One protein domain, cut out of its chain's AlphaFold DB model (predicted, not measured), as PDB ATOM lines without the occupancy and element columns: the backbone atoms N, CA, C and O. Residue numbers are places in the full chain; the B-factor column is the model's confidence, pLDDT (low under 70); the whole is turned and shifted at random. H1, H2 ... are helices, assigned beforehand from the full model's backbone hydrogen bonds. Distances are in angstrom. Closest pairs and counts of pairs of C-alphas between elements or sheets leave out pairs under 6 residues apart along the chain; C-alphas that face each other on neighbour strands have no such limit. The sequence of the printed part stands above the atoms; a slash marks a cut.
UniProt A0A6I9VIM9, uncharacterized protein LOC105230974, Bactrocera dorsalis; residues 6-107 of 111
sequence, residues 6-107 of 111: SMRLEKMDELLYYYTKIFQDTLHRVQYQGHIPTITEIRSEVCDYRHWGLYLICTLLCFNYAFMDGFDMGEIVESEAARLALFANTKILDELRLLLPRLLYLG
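What this domain is: This is residues 6 to 107 of the 111 residues of the protein "uncharacterized protein LOC105230974" of Bactrocera dorsalis (UniProt A0A6I9VIM9). The model is a loose, elongated set of helices in two parts: H4 and H7 run side by side in opposite ways, with the short H5 and H6 making the turn between them at one end, while H2 and H3 form the other part. H2 leads away, the link of residues 30 to 38 folds back, and H3, starting beside residues 17 to 20 of H2, leads on to H4. The printed part has 102 residues with seven named helices, H1 to H7 in chain order, and no named strand; the class is all helix. It is loose, with a radius of gyration of the C-alphas of 17.2 A, and spans 50 by 31 by 22 A.

How they stand to each other: The longest helix, H4, residues 50 to 68, has a kink of 29 degrees near residue 59. H7, residues 90 to 105, only just touches H4, with 3 pairs of C-alphas within 8 A. H4 touches H7 with residues 61 to 65 alone, and H7 touches H4 with residue 92 alone; the closest C-alphas of the two, those of Cys 62 and Ile 92, are 6.9 A apart. The two run opposite ways at a shallow tilt of 17 degrees. H6, residues 80 to 87, only just touches H4, with 3 pairs of C-alphas within 8 A, about perpendicular at 80 degrees; the closest C-alphas are those of Cys 62 and Leu 86, 6.9 A. H5, residues 73 to 78, and H6 touch only at the corner, with the C-alphas of Ile 76 and Ala 82 closest at 5.2 A. H3, residues 39 to 48, is close to H4 but not clearly touching, at 88 degrees; the C-alphas of Val 46 and Gly 53 are closest, 7.6 A apart. H2, residues 12 to 29, only just touches H3, with 3 pairs of C-alphas within 8 A; the closest are those of Thr 20 and Ile 39, 6.2 A. They run opposite ways at a steep tilt of 59 degrees. H1, residues 6 to 10, is close to H7 but not clearly touching, with the C-alphas of Leu 9 and Leu 99 closest at 6.8 A. H2 is apart from H4 and H7. Every O i to N i+4 pair is within hydrogen-bond range in H1, H2, H3, H5 and H6, against 14 of 15 in H4 and 9 of 12 in H7.

Where its parts are: H4 is 25.7 A from first to last C-alpha, H2 25.4 A, H7 23.4 A and H3 14.2 A. H1 begins at C-alpha 6, (27.496, 42.584, -51.715), and H7 ends at C-alpha 105, (24.115, 50.529, -36.054). H7 has a kink of 27 degrees near residue 98.

The domain as a whole: The C-alphas farthest apart, of Gln 33 and Ala 81, are 50.6 A apart. The printed part has no cut and no long link; the link from H2 to H3 is short and the others are tight. Mean pLDDT of the printed part is 89.6, and no printed residue is under 70.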
ATOM      1  N   SER A   6      26.993  41.219 -51.497       87.88
ATOM      2  CA  SER A   6      27.496  42.584 -51.715       87.88
ATOM      3  C   SER A   6      26.373  43.606 -51.901       87.88
ATOM      4  O   SER A   6      26.407  44.687 -51.321       87.88
ATOM      5  N   MET A   7      25.321  43.253 -52.640       88.44
ATOM      6  CA  MET A   7      24.160  44.123 -52.811       88.44
ATOM      7  C   MET A   7      23.411  44.341 -51.487       88.44
ATOM      8  O   MET A   7      23.018  45.468 -51.183       88.44
ATOM      9  N   ARG A   8      23.252  43.295 -50.664       85.94
ATOM     10  CA  ARG A   8      22.639  43.423 -49.329       85.94
ATOM     11  C   ARG A   8      23.486  44.267 -48.377       85.94
ATOM     12  O   ARG A   8      22.936  44.977 -47.538       85.94
ATOM     13  N   LEU A   9      24.808  44.237 -48.509       85.25
ATOM     14  CA  LEU A   9      25.701  44.987 -47.630       85.25
ATOM     15  C   LEU A   9      25.879  46.452 -48.051       85.25
ATOM     16  O   LEU A   9      25.880  47.338 -47.206       85.25
ATOM     17  N   GLU A  10      25.995  46.727 -49.345       88.50
ATOM     18  CA  GLU A  10      26.461  48.036 -49.824       88.50
ATOM     19  C   GLU A  10      25.378  48.825 -50.556       88.50
ATOM     20  O   GLU A  10      25.472  50.041 -50.683       88.50
ATOM     21  N   LYS A  11      24.334  48.146 -51.044       90.69
ATOM     22  CA  LYS A  11      23.407  48.714 -52.032       90.69
ATOM     23  C   LYS A  11      21.978  48.847 -51.541       90.69
ATOM     24  O   LYS A  11      21.110  49.205 -52.324       90.69
ATOM     25  N   MET A  12      21.712  48.615 -50.257       86.69
ATOM     26  CA  MET A  12      20.339  48.644 -49.736       86.69
ATOM     27  C   MET A  12      19.620  49.977 -49.948       86.69
ATOM     28  O   MET A  12      18.451  49.963 -50.325       86.69
ATOM     29  N   ASP A  13      20.305  51.110 -49.789       89.44
ATOM     30  CA  ASP A  13      19.693  52.422 -50.032       89.44
ATOM     31  C   ASP A  13      19.374  52.642 -51.515       89.44
ATOM     32  O   ASP A  13      18.307  53.156 -51.855       89.44
ATOM     33  N   GLU A  14      20.281  52.215 -52.398       93.56
ATOM     34  CA  GLU A  14      20.109  52.274 -53.852       93.56
ATOM     35  C   GLU A  14      18.970  51.350 -54.308       93.56
ATOM     36  O   GLU A  14      18.141  51.742 -55.126       93.56
ATOM     37  N   LEU A  15      18.880  50.147 -53.733       92.12
ATOM     38  CA  LEU A  15      17.825  49.172 -54.001       92.12
ATOM     39  C   LEU A  15      16.461  49.668 -53.528       92.12
ATOM     40  O   LEU A  15      15.486  49.547 -54.266       92.12
ATOM     41  N   LEU A  16      16.387  50.257 -52.332       92.44
ATOM     42  CA  LEU A  16      15.147  50.822 -51.804       92.44
ATOM     43  C   LEU A  16      14.675  52.008 -52.652       92.44
ATOM     44  O   LEU A  16      13.487  52.127 -52.955       92.44
ATOM     45  N   TYR A  17      15.610  52.859 -53.079       95.31
ATOM     46  CA  TYR A  17      15.314  53.956 -53.995       95.31
ATOM     47  C   TYR A  17      14.817  53.446 -55.351       95.31
ATOM     48  O   TYR A  17      13.787  53.907 -55.843       95.31
ATOM     49  N   TYR A  18      15.513  52.468 -55.935       95.31
ATOM     50  CA  TYR A  18      15.125  51.858 -57.202       95.31
ATOM     51  C   TYR A  18      13.733  51.221 -57.121       95.31
ATOM     52  O   TYR A  18      12.880  51.511 -57.957       95.31
ATOM     53  N   TYR A  19      13.475  50.424 -56.078       94.50
ATOM     54  CA  TYR A  19      12.157  49.847 -55.806       94.50
ATOM     55  C   TYR A  19      11.081  50.931 -55.732       94.50
ATOM     56  O   TYR A  19      10.071  50.841 -56.425       94.50
ATOM     57  N   THR A  20      11.331  51.984 -54.950       96.62
ATOM     58  CA  THR A  20      10.388  53.093 -54.781       96.62
ATOM     59  C   THR A  20      10.069  53.755 -56.116       96.62
ATOM     60  O   THR A  20       8.903  53.975 -56.422       96.62
ATOM     61  N   LYS A  21      11.082  54.026 -56.947       97.81
ATOM     62  CA  LYS A  21      10.876  54.625 -58.268       97.81
ATOM     63  C   LYS A  21      10.019  53.755 -59.176       97.81
ATOM     64  O   LYS A  21       9.034  54.241 -59.720       97.81
ATOM     65  N   ILE A  22      10.345  52.469 -59.287       97.94
ATOM     66  CA  ILE A  22       9.562  51.536 -60.103       97.94
ATOM     67  C   ILE A  22       8.132  51.404 -59.573       97.94
ATOM     68  O   ILE A  22       7.190  51.336 -60.366       97.94
ATOM     69  N   PHE A  23       7.951  51.401 -58.254       97.38
ATOM     70  CA  PHE A  23       6.636  51.324 -57.632       97.38
ATOM     71  C   PHE A  23       5.792  52.562 -57.947       97.38
ATOM     72  O   PHE A  23       4.683  52.424 -58.462       97.38
ATOM     73  N   GLN A  24       6.341  53.763 -57.744       98.06
ATOM     74  CA  GLN A  24       5.688  55.029 -58.088       98.06
ATOM     75  C   GLN A  24       5.313  55.083 -59.574       98.06
ATOM     76  O   GLN A  24       4.157  55.339 -59.912       98.06
ATOM     77  N   ASP A  25       6.259  54.772 -60.465       98.31
ATOM     78  CA  ASP A  25       6.027  54.755 -61.913       98.31
ATOM     79  C   ASP A  25       4.918  53.765 -62.290       98.31
ATOM     80  O   ASP A  25       4.065  54.060 -63.129       98.31
ATOM     81  N   THR A  26       4.903  52.590 -61.658       98.31
ATOM     82  CA  THR A  26       3.863  51.577 -61.863       98.31
ATOM     83  C   THR A  26       2.494  52.094 -61.432       98.31
ATOM     84  O   THR A  26       1.547  51.989 -62.211       98.31
ATOM     85  N   LEU A  27       2.389  52.696 -60.244       98.31
ATOM     86  CA  LEU A  27       1.136  53.261 -59.735       98.31
ATOM     87  C   LEU A  27       0.598  54.370 -60.646       98.31
ATOM     88  O   LEU A  27      -0.598  54.395 -60.944       98.31
ATOM     89  N   HIS A  28       1.476  55.231 -61.167       97.94
ATOM     90  CA  HIS A  28       1.095  56.237 -62.155       97.94
ATOM     91  C   HIS A  28       0.583  55.609 -63.460       97.94
ATOM     92  O   HIS A  28      -0.446  56.037 -63.984       97.94
ATOM     93  N   ARG A  29       1.261  54.576 -63.980       98.38
ATOM     94  CA  ARG A  29       0.871  53.900 -65.234       98.38
ATOM     95  C   ARG A  29      -0.493  53.227 -65.148       98.38
ATOM     96  O   ARG A  29      -1.242  53.273 -66.119       98.38
ATOM     97  N   VAL A  30      -0.819  52.621 -64.009       98.19
ATOM     98  CA  VAL A  30      -2.125  51.977 -63.787       98.19
ATOM     99  C   VAL A  30      -3.205  52.960 -63.332       98.19
ATOM    100  O   VAL A  30      -4.305  52.533 -62.998       98.19
ATOM    101  N   GLN A  31      -2.902  54.265 -63.321       97.81
ATOM    102  CA  GLN A  31      -3.817  55.325 -62.895       97.81
ATOM    103  C   GLN A  31      -4.390  55.050 -61.500       97.81
ATOM    104  O   GLN A  31      -5.590  55.200 -61.259       97.81
ATOM    105  N   TYR A  32      -3.531  54.610 -60.580       98.31
ATOM    106  CA  TYR A  32      -3.919  54.388 -59.196       98.31
ATOM    107  C   TYR A  32      -4.467  55.687 -58.588       98.31
ATOM    108  O   TYR A  32      -3.845  56.740 -58.698       98.31
ATOM    109  N   GLN A  33      -5.647  55.613 -57.967       97.94
ATOM    110  CA  GLN A  33      -6.374  56.786 -57.455       97.94
ATOM    111  C   GLN A  33      -6.046  57.120 -55.991       97.94
ATOM    112  O   GLN A  33      -6.549  58.105 -55.457       97.94
ATOM    113  N   GLY A  34      -5.259  56.278 -55.316       97.19
ATOM    114  CA  GLY A  34      -4.865  56.483 -53.925       97.19
ATOM    115  C   GLY A  34      -3.569  57.280 -53.775       97.19
ATOM    116  O   GLY A  34      -2.982  57.758 -54.746       97.19
ATOM    117  N   HIS A  35      -3.108  57.389 -52.527       97.50
ATOM    118  CA  HIS A  35      -1.824  58.014 -52.202       97.50
ATOM    119  C   HIS A  35      -0.659  57.223 -52.801       97.50
ATOM    120  O   HIS A  35      -0.587  56.004 -52.650       97.50
ATOM    121  N   ILE A  36       0.261  57.921 -53.462       97.69
ATOM    122  CA  ILE A  36       1.498  57.334 -53.977       97.69
ATOM    123  C   ILE A  36       2.599  57.647 -52.963       97.69
ATOM    124  O   ILE A  36       2.950  58.820 -52.807       97.69
ATOM    125  N   PRO A  37       3.159  56.632 -52.285       96.75
ATOM    126  CA  PRO A  37       4.098  56.873 -51.207       96.75
ATOM    127  C   PRO A  37       5.413  57.445 -51.734       96.75
ATOM    128  O   PRO A  37       5.920  57.079 -52.799       96.75
ATOM    129  N   THR A  38       5.981  58.355 -50.959       96.88
ATOM    130  CA  THR A  38       7.300  58.946 -51.156       96.88
ATOM    131  C   THR A  38       8.400  58.024 -50.631       96.88
ATOM    132  O   THR A  38       8.170  57.126 -49.822       96.88
ATOM    133  N   ILE A  39       9.645  58.277 -51.045       95.75
ATOM    134  CA  ILE A  39      10.804  57.541 -50.519       95.75
ATOM    135  C   ILE A  39      10.965  57.702 -49.003       95.75
ATOM    136  O   ILE A  39      11.411  56.776 -48.333       95.75
ATOM    137  N   THR A  40      10.600  58.862 -48.457       95.81
ATOM    138  CA  THR A  40      10.698  59.127 -47.019       95.81
ATOM    139  C   THR A  40       9.665  58.317 -46.244       95.81
ATOM    140  O   THR A  40      10.014  57.732 -45.224       95.81
ATOM    141  N   GLU A  41       8.433  58.217 -46.751       96.44
ATOM    142  CA  GLU A  41       7.380  57.391 -46.144       96.44
ATOM    143  C   GLU A  41       7.755  55.907 -46.170       96.44
ATOM    144  O   GLU A  41       7.720  55.256 -45.132       96.44
ATOM    145  N   ILE A  42       8.239  55.393 -47.308       94.50
ATOM    146  CA  ILE A  42       8.694  53.996 -47.403       94.50
ATOM    147  C   ILE A  42       9.864  53.726 -46.446       94.50
ATOM    148  O   ILE A  42       9.915  52.681 -45.806       94.50
ATOM    149  N   ARG A  43      10.820  54.656 -46.323       92.06
ATOM    150  CA  ARG A  43      11.929  54.520 -45.363       92.06
ATOM    151  C   ARG A  43      11.445  54.510 -43.917       92.06
ATOM    152  O   ARG A  43      11.981  53.737 -43.128       92.06
ATOM    153  N   SER A  44      10.463  55.349 -43.592       92.94
ATOM    154  CA  SER A  44       9.829  55.348 -42.273       92.94
ATOM    155  C   SER A  44       9.207  53.988 -41.992       92.94
ATOM    156  O   SER A  44       9.555  53.371 -40.996       92.94
ATOM    157  N   GLU A  45       8.406  53.457 -42.920       92.12
ATOM    158  CA  GLU A  45       7.798  52.134 -42.757       92.12
ATOM    159  C   GLU A  45       8.854  51.030 -42.598       92.12
ATOM    160  O   GLU A  45       8.741  50.185 -41.716       92.12
ATOM    161  N   VAL A  46       9.929  51.035 -43.392       88.44
ATOM    162  CA  VAL A  46      11.023  50.057 -43.231       88.44
ATOM    163  C   VAL A  46      11.652  50.135 -41.833       88.44
ATOM    164  O   VAL A  46      12.016  49.100 -41.274       88.44
ATOM    165  N   CYS A  47      11.768  51.336 -41.263       88.81
ATOM    166  CA  CYS A  47      12.255  51.537 -39.900       88.81
ATOM    167  C   CYS A  47      11.246  51.047 -38.848       88.81
ATOM    168  O   CYS A  47      11.618  50.355 -37.896       88.81
ATOM    169  N   ASP A  48       9.961  51.337 -39.044       90.62
ATOM    170  CA  ASP A  48       8.879  50.921 -38.146       90.62
ATOM    171  C   ASP A  48       8.757  49.390 -38.103       90.62
ATOM    172  O   ASP A  48       8.571  48.792 -37.043       90.62
ATOM    173  N   TYR A  49       8.970  48.731 -39.244       89.50
ATOM    174  CA  TYR A  49       8.955  47.274 -39.385       89.50
ATOM    175  C   TYR A  49      10.351  46.632 -39.290       89.50
ATOM    176  O   TYR A  49      10.536  45.487 -39.719       89.50
ATOM    177  N   ARG A  50      11.343  47.304 -38.692       88.19
ATOM    178  CA  ARG A  50      12.732  46.805 -38.591       88.19
ATOM    179  C   ARG A  50      12.842  45.396 -37.995       88.19
ATOM    180  O   ARG A  50      13.567  44.556 -38.527       88.19
ATOM    181  N   HIS A  51      12.063  45.073 -36.961       88.06
ATOM    182  CA  HIS A  51      12.075  43.735 -36.351       88.06
ATOM    183  C   HIS A  51      11.515  42.653 -37.285       88.06
ATOM    184  O   HIS A  51      12.017  41.529 -37.312       88.06
ATOM    185  N   TRP A  52      10.523  43.000 -38.110       86.62
ATOM    186  CA  TRP A  52      10.048  42.114 -39.170       86.62
ATOM    187  C   TRP A  52      11.124  41.918 -40.242       86.62
ATOM    188  O   TRP A  52      11.370  40.796 -40.680       86.62
ATOM    189  N   GLY A  53      11.837  42.990 -40.600       84.88
ATOM    190  CA  GLY A  53      13.013  42.923 -41.467       84.88
ATOM    191  C   GLY A  53      14.088  41.972 -40.932       84.88
ATOM    192  O   GLY A  53      14.590  41.138 -41.686       84.88
ATOM    193  N   LEU A  54      14.387  42.027 -39.630       86.12
ATOM    194  CA  LEU A  54      15.323  41.110 -38.972       86.12
ATOM    195  C   LEU A  54      14.855  39.653 -39.080       86.12
ATOM    196  O   LEU A  54      15.626  38.793 -39.507       86.12
ATOM    197  N   TYR A  55      13.587  39.382 -38.761       85.81
ATOM    198  CA  TYR A  55      12.995  38.051 -38.900       85.81
ATOM    199  C   TYR A  55      13.114  37.520 -40.337       85.81
ATOM    200  O   TYR A  55      13.549  36.384 -40.555       85.81
ATOM    201  N   LEU A  56      12.786  38.350 -41.332       84.75
ATOM    202  CA  LEU A  56      12.895  37.988 -42.743       84.75
ATOM    203  C   LEU A  56      14.344  37.740 -43.172       84.75
ATOM    204  O   LEU A  56      14.584  36.829 -43.959       84.75
ATOM    205  N   ILE A  57      15.314  38.512 -42.676       84.00
ATOM    206  CA  ILE A  57      16.735  38.279 -42.963       84.00
ATOM    207  C   ILE A  57      17.163  36.935 -42.374       84.00
ATOM    208  O   ILE A  57      17.673  36.100 -43.111       84.00
ATOM    209  N   CYS A  58      16.910  36.678 -41.091       79.94
ATOM    210  CA  CYS A  58      17.344  35.439 -40.443       79.94
ATOM    211  C   CYS A  58      16.723  34.183 -41.080       79.94
ATOM    212  O   CYS A  58      17.406  33.175 -41.253       79.94
ATOM    213  N   THR A  59      15.450  34.249 -41.475       80.81
ATOM    214  CA  THR A  59      14.747  33.112 -42.087       80.81
ATOM    215  C   THR A  59      15.077  32.956 -43.569       80.81
ATOM    216  O   THR A  59      15.521  31.893 -44.004       80.81
ATOM    217  N   LEU A  60      14.911  34.013 -44.370       83.56
ATOM    218  CA  LEU A  60      15.050  33.928 -45.825       83.56
ATOM    219  C   LEU A  60      16.502  33.891 -46.294       83.56
ATOM    220  O   LEU A  60      16.739  33.443 -47.414       83.56
ATOM    221  N   LEU A  61      17.472  34.348 -45.496       85.38
ATOM    222  CA  LEU A  61      18.887  34.219 -45.852       85.38
ATOM    223  C   LEU A  61      19.291  32.745 -45.916       85.38
ATOM    224  O   LEU A  61      19.872  32.319 -46.911       85.38
ATOM    225  N   CYS A  62      18.900  31.953 -44.914       82.50
ATOM    226  CA  CYS A  62      19.165  30.516 -44.892       82.50
ATOM    227  C   CYS A  62      18.519  29.817 -46.090       82.50
ATOM    228  O   CYS A  62      19.181  29.056 -46.794       82.50
ATOM    229  N   PHE A  63      17.260  30.153 -46.393       80.12
ATOM    230  CA  PHE A  63      16.586  29.630 -47.578       80.12
ATOM    231  C   PHE A  63      17.253  30.069 -48.884       80.12
ATOM    232  O   PHE A  63      17.330  29.277 -49.814       80.12
ATOM    233  N   ASN A  64      17.762  31.301 -48.981       83.12
ATOM    234  CA  ASN A  64      18.444  31.769 -50.186       83.12
ATOM    235  C   ASN A  64      19.692  30.930 -50.488       83.12
ATOM    236  O   ASN A  64      19.870  30.510 -51.627       83.12
ATOM    237  N   TYR A  65      20.503  30.634 -49.470       83.50
ATOM    238  CA  TYR A  65      21.666  29.761 -49.620       83.50
ATOM    239  C   TYR A  65      21.278  28.312 -49.901       83.50
ATOM    240  O   TYR A  65      21.879  27.697 -50.775       83.50
ATOM    241  N   ALA A  66      20.240  27.795 -49.239       82.69
ATOM    242  CA  ALA A  66      19.707  26.471 -49.539       82.69
ATOM    243  C   ALA A  66      19.268  26.349 -51.011       82.69
ATOM    244  O   ALA A  66      19.658  25.402 -51.689       82.69
ATOM    245  N   PHE A  67      18.540  27.342 -51.535       80.81
ATOM    246  CA  PHE A  67      18.146  27.392 -52.946       80.81
ATOM    247  C   PHE A  67      19.349  27.492 -53.891       80.81
ATOM    248  O   PHE A  67      19.396  26.776 -54.887       80.81
ATOM    249  N   MET A  68      20.305  28.382 -53.608       80.06
ATOM    250  CA  MET A  68      21.457  28.606 -54.491       80.06
ATOM    251  C   MET A  68      22.407  27.408 -54.547       80.06
ATOM    252  O   MET A  68      22.935  27.106 -55.614       80.06
ATOM    253  N   ASP A  69      22.615  26.729 -53.419       82.06
ATOM    254  CA  ASP A  69      23.499  25.565 -53.322       82.06
ATOM    255  C   ASP A  69      22.763  24.242 -53.653       82.06
ATOM    256  O   ASP A  69      23.378  23.177 -53.633       82.06
ATOM    257  N   GLY A  70      21.468  24.294 -54.002       79.56
ATOM    258  CA  GLY A  70      20.692  23.145 -54.482       79.56
ATOM    259  C   GLY A  70      20.280  22.142 -53.400       79.56
ATOM    260  O   GLY A  70      20.113  20.962 -53.699       79.56
ATOM    261  N   PHE A  71      20.133  22.589 -52.153       79.38
ATOM    262  CA  PHE A  71      19.674  21.737 -51.056       79.38
ATOM    263  C   PHE A  71      18.213  21.299 -51.239       79.38
ATOM    264  O   PHE A  71      17.384  22.049 -51.764       79.38
ATOM    265  N   ASP A  72      17.885  20.105 -50.737       83.75
ATOM    266  CA  ASP A  72      16.503  19.632 -50.672       83.75
ATOM    267  C   ASP A  72      15.735  20.398 -49.585       83.75
ATOM    268  O   ASP A  72      15.983  20.274 -48.381       83.75
ATOM    269  N   MET A  73      14.781  21.214 -50.025       80.75
ATOM    270  CA  MET A  73      13.940  21.996 -49.127       80.75
ATOM    271  C   MET A  73      12.993  21.135 -48.294       80.75
ATOM    272  O   MET A  73      12.685  21.524 -47.170       80.75
ATOM    273  N   GLY A  74      12.551  19.986 -48.809       82.69
ATOM    274  CA  GLY A  74      11.767  19.028 -48.035       82.69
ATOM    275  C   GLY A  74      12.580  18.511 -46.854       82.69
ATOM    276  O   GLY A  74      12.132  18.586 -45.711       82.69
ATOM    277  N   GLU A  75      13.832  18.128 -47.107       85.44
ATOM    278  CA  GLU A  75      14.740  17.659 -46.058       85.44
ATOM    279  C   GLU A  75      15.035  18.749 -45.018       85.44
ATOM    280  O   GLU A  75      14.963  18.489 -43.818       85.44
ATOM    281  N   ILE A  76      15.299  19.991 -45.439       85.94
ATOM    282  CA  ILE A  76      15.514  21.114 -44.509       85.94
ATOM    283  C   ILE A  76      14.262  21.377 -43.653       85.94
ATOM    284  O   ILE A  76      14.365  21.688 -42.464       85.94
ATOM    285  N   VAL A  77      13.058  21.273 -44.212       82.88
ATOM    286  CA  VAL A  77      11.818  21.529 -43.461       82.88
ATOM    287  C   VAL A  77      11.486  20.386 -42.501       82.88
ATOM    288  O   VAL A  77      10.986  20.634 -41.402       82.88
ATOM    289  N   GLU A  78      11.816  19.146 -42.844       87.75
ATOM    290  CA  GLU A  78      11.447  17.973 -42.046       87.75
ATOM    291  C   GLU A  78      12.527  17.570 -41.028       87.75
ATOM    292  O   GLU A  78      12.204  17.157 -39.915       87.75
ATOM    293  N   SER A  79      13.809  17.762 -41.351       90.50
ATOM    294  CA  SER A  79      14.941  17.314 -40.535       90.50
ATOM    295  C   SER A  79      15.584  18.457 -39.750       90.50
ATOM    296  O   SER A  79      16.173  19.388 -40.300       90.50
ATOM    297  N   GLU A  80      15.545  18.357 -38.420       89.88
ATOM    298  CA  GLU A  80      16.265  19.282 -37.538       89.88
ATOM    299  C   GLU A  80      17.779  19.240 -37.773       89.88
ATOM    300  O   GLU A  80      18.422  20.287 -37.815       89.88
ATOM    301  N   ALA A  81      18.346  18.052 -38.005       90.62
ATOM    302  CA  ALA A  81      19.770  17.902 -38.285       90.62
ATOM    303  C   ALA A  81      20.177  18.639 -39.574       90.62
ATOM    304  O   ALA A  81      21.197  19.329 -39.586       90.62
ATOM    305  N   ALA A  82      19.353  18.560 -40.626       87.25
ATOM    306  CA  ALA A  82      19.588  19.287 -41.873       87.25
ATOM    307  C   ALA A  82      19.510  20.810 -41.667       87.25
ATOM    308  O   ALA A  82      20.360  21.544 -42.177       87.25
ATOM    309  N   ARG A  83      18.560  21.303 -40.854       87.94
ATOM    310  CA  ARG A  83      18.501  22.732 -40.481       87.94
ATOM    311  C   ARG A  83      19.736  23.190 -39.727       87.94
ATOM    312  O   ARG A  83      20.294  24.231 -40.057       87.94
ATOM    313  N   LEU A  84      20.171  22.429 -38.726       88.56
ATOM    314  CA  LEU A  84      21.357  22.775 -37.942       88.56
ATOM    315  C   LEU A  84      22.617  22.788 -38.818       88.56
ATOM    316  O   LEU A  84      23.444  23.687 -38.675       88.56
ATOM    317  N   ALA A  85      22.735  21.853 -39.766       88.25
ATOM    318  CA  ALA A  85      23.822  21.845 -40.741       88.25
ATOM    319  C   ALA A  85      23.790  23.082 -41.656       88.25
ATOM    320  O   ALA A  85      24.831  23.693 -41.899       88.25
ATOM    321  N   LEU A  86      22.599  23.501 -42.103       86.62
ATOM    322  CA  LEU A  86      22.420  24.740 -42.861       86.62
ATOM    323  C   LEU A  86      22.820  25.967 -42.031       86.62
ATOM    324  O   LEU A  86      23.550  26.819 -42.526       86.62
ATOM    325  N   PHE A  87      22.414  26.053 -40.763       85.88
ATOM    326  CA  PHE A  87      22.797  27.165 -39.882       85.88
ATOM    327  C   PHE A  87      24.299  27.201 -39.575       85.88
ATOM    328  O   PHE A  87      24.852  28.275 -39.346       85.88
ATOM    329  N   ALA A  88      24.975  26.052 -39.621       88.62
ATOM    330  CA  ALA A  88      26.426  25.950 -39.491       88.62
ATOM    331  C   ALA A  88      27.191  26.276 -40.792       88.62
ATOM    332  O   ALA A  88      28.424  26.257 -40.795       88.62
ATOM    333  N   ASN A  89      26.498  26.578 -41.898       88.75
ATOM    334  CA  ASN A  89      27.132  26.904 -43.174       88.75
ATOM    335  C   ASN A  89      27.979  28.180 -43.052       88.75
ATOM    336  O   ASN A  89      27.479  29.264 -42.740       88.75
ATOM    337  N   THR A  90      29.272  28.059 -43.352       89.69
ATOM    338  CA  THR A  90      30.239  29.151 -43.208       89.69
ATOM    339  C   THR A  90      29.887  30.369 -44.053       89.69
ATOM    340  O   THR A  90      30.045  31.481 -43.565       89.69
ATOM    341  N   LYS A  91      29.311  30.197 -45.252       88.25
ATOM    342  CA  LYS A  91      28.900  31.323 -46.109       88.25
ATOM    343  C   LYS A  91      27.832  32.190 -45.436       88.25
ATOM    344  O   LYS A  91      27.901  33.414 -45.510       88.25
ATOM    345  N   ILE A  92      26.865  31.555 -44.769       88.69
ATOM    346  CA  ILE A  92      25.792  32.248 -44.041       88.69
ATOM    347  C   ILE A  92      26.379  32.954 -42.821       88.69
ATOM    348  O   ILE A  92      26.104  34.131 -42.595       88.69
ATOM    349  N   LEU A  93      27.206  32.248 -42.047       90.31
ATOM    350  CA  LEU A  93      27.825  32.802 -40.844       90.31
ATOM    351  C   LEU A  93      28.735  33.994 -41.163       90.31
ATOM    352  O   LEU A  93      28.708  34.988 -40.440       90.31
ATOM    353  N   ASP A  94      29.508  33.922 -42.243       91.62
ATOM    354  CA  ASP A  94      30.383  35.007 -42.687       91.62
ATOM    355  C   ASP A  94      29.582  36.237 -43.122       91.62
ATOM    356  O   ASP A  94      29.934  37.356 -42.750       91.62
ATOM    357  N   GLU A  95      28.461  36.054 -43.824       90.31
ATOM    358  CA  GLU A  95      27.583  37.172 -44.168       90.31
ATOM    359  C   GLU A  95      26.909  37.775 -42.924       90.31
ATOM    360  O   GLU A  95      26.882  38.997 -42.766       90.31
ATOM    361  N   LEU A  96      26.417  36.950 -41.995       89.12
ATOM    362  CA  LEU A  96      25.802  37.430 -40.752       89.12
ATOM    363  C   LEU A  96      26.786  38.221 -39.883       89.12
ATOM    364  O   LEU A  96      26.391  39.222 -39.286       89.12
ATOM    365  N   ARG A  97      28.071  37.842 -39.852       92.19
ATOM    366  CA  ARG A  97      29.123  38.607 -39.156       92.19
ATOM    367  C   ARG A  97      29.284  40.028 -39.696       92.19
ATOM    368  O   ARG A  97      29.698  40.903 -38.941       92.19
ATOM    369  N   LEU A  98      28.946  40.266 -40.963       91.94
ATOM    370  CA  LEU A  98      28.969  41.594 -41.581       91.94
ATOM    371  C   LEU A  98      27.629  42.325 -41.426       91.94
ATOM    372  O   LEU A  98      27.605  43.527 -41.164       91.94
ATOM    373  N   LEU A  99      26.508  41.610 -41.565       89.00
ATOM    374  CA  LEU A  99      25.172  42.203 -41.500       89.00
ATOM    375  C   LEU A  99      24.763  42.595 -40.078       89.00
ATOM    376  O   LEU A  99      24.210  43.676 -39.894       89.00
ATOM    377  N   LEU A 100      25.029  41.761 -39.069       89.19
ATOM    378  CA  LEU A 100      24.562  42.006 -37.699       89.19
ATOM    379  C   LEU A 100      25.107  43.316 -37.097       89.19
ATOM    380  O   LEU A 100      24.295  44.082 -36.578       89.19
ATOM    381  N   PRO A 101      26.411  43.654 -37.206       90.81
ATOM    382  CA  PRO A 101      26.911  44.950 -36.737       90.81
ATOM    383  C   PRO A 101      26.248  46.137 -37.441       90.81
ATOM    384  O   PRO A 101      25.983  47.163 -36.819       90.81
ATOM    385  N   ARG A 102      25.935  45.996 -38.734       88.19
ATOM    386  CA  ARG A 102      25.219  47.032 -39.482       88.19
ATOM    387  C   ARG A 102      23.784  47.186 -38.987       88.19
ATOM    388  O   ARG A 102      23.337  48.308 -38.801       88.19
ATOM    389  N   LEU A 103      23.069  46.084 -38.765       87.94
ATOM    390  CA  LEU A 103      21.707  46.116 -38.224       87.94
ATOM    391  C   LEU A 103      21.681  46.747 -36.826       87.94
ATOM    392  O   LEU A 103      20.787  47.539 -36.540       87.94
ATOM    393  N   LEU A 104      22.697  46.475 -36.004       89.19
ATOM    394  CA  LEU A 104      22.887  47.144 -34.719       89.19
ATOM    395  C   LEU A 104      23.049  48.654 -34.881       89.19
ATOM    396  O   LEU A 104      22.315  49.401 -34.249       89.19
ATOM    397  N   TYR A 105      23.939  49.102 -35.767       88.12
ATOM    398  CA  TYR A 105      24.115  50.529 -36.054       88.12
ATOM    399  C   TYR A 105      22.838  51.203 -36.588       88.12
ATOM    400  O   TYR A 105      22.617  52.387 -36.364       88.12
ATOM    401  N   LEU A 106      21.990  50.452 -37.293       85.06
ATOM    402  CA  LEU A 106      20.708  50.929 -37.816       85.06
ATOM    403  C   LEU A 106      19.563  50.869 -36.785       85.06
ATOM    404  O   LEU A 106      18.416  51.098 -37.164       85.06
ATOM    405  N   GLY A 107      19.835  50.531 -35.520       87.00
ATOM    406  CA  GLY A 107      18.834  50.524 -34.447       87.00
ATOM    407  C   GLY A 107      17.876  49.326 -34.468       87.00
ATOM    408  O   GLY A 107      16.831  49.347 -33.819       87.00
TER     409      GLY A 107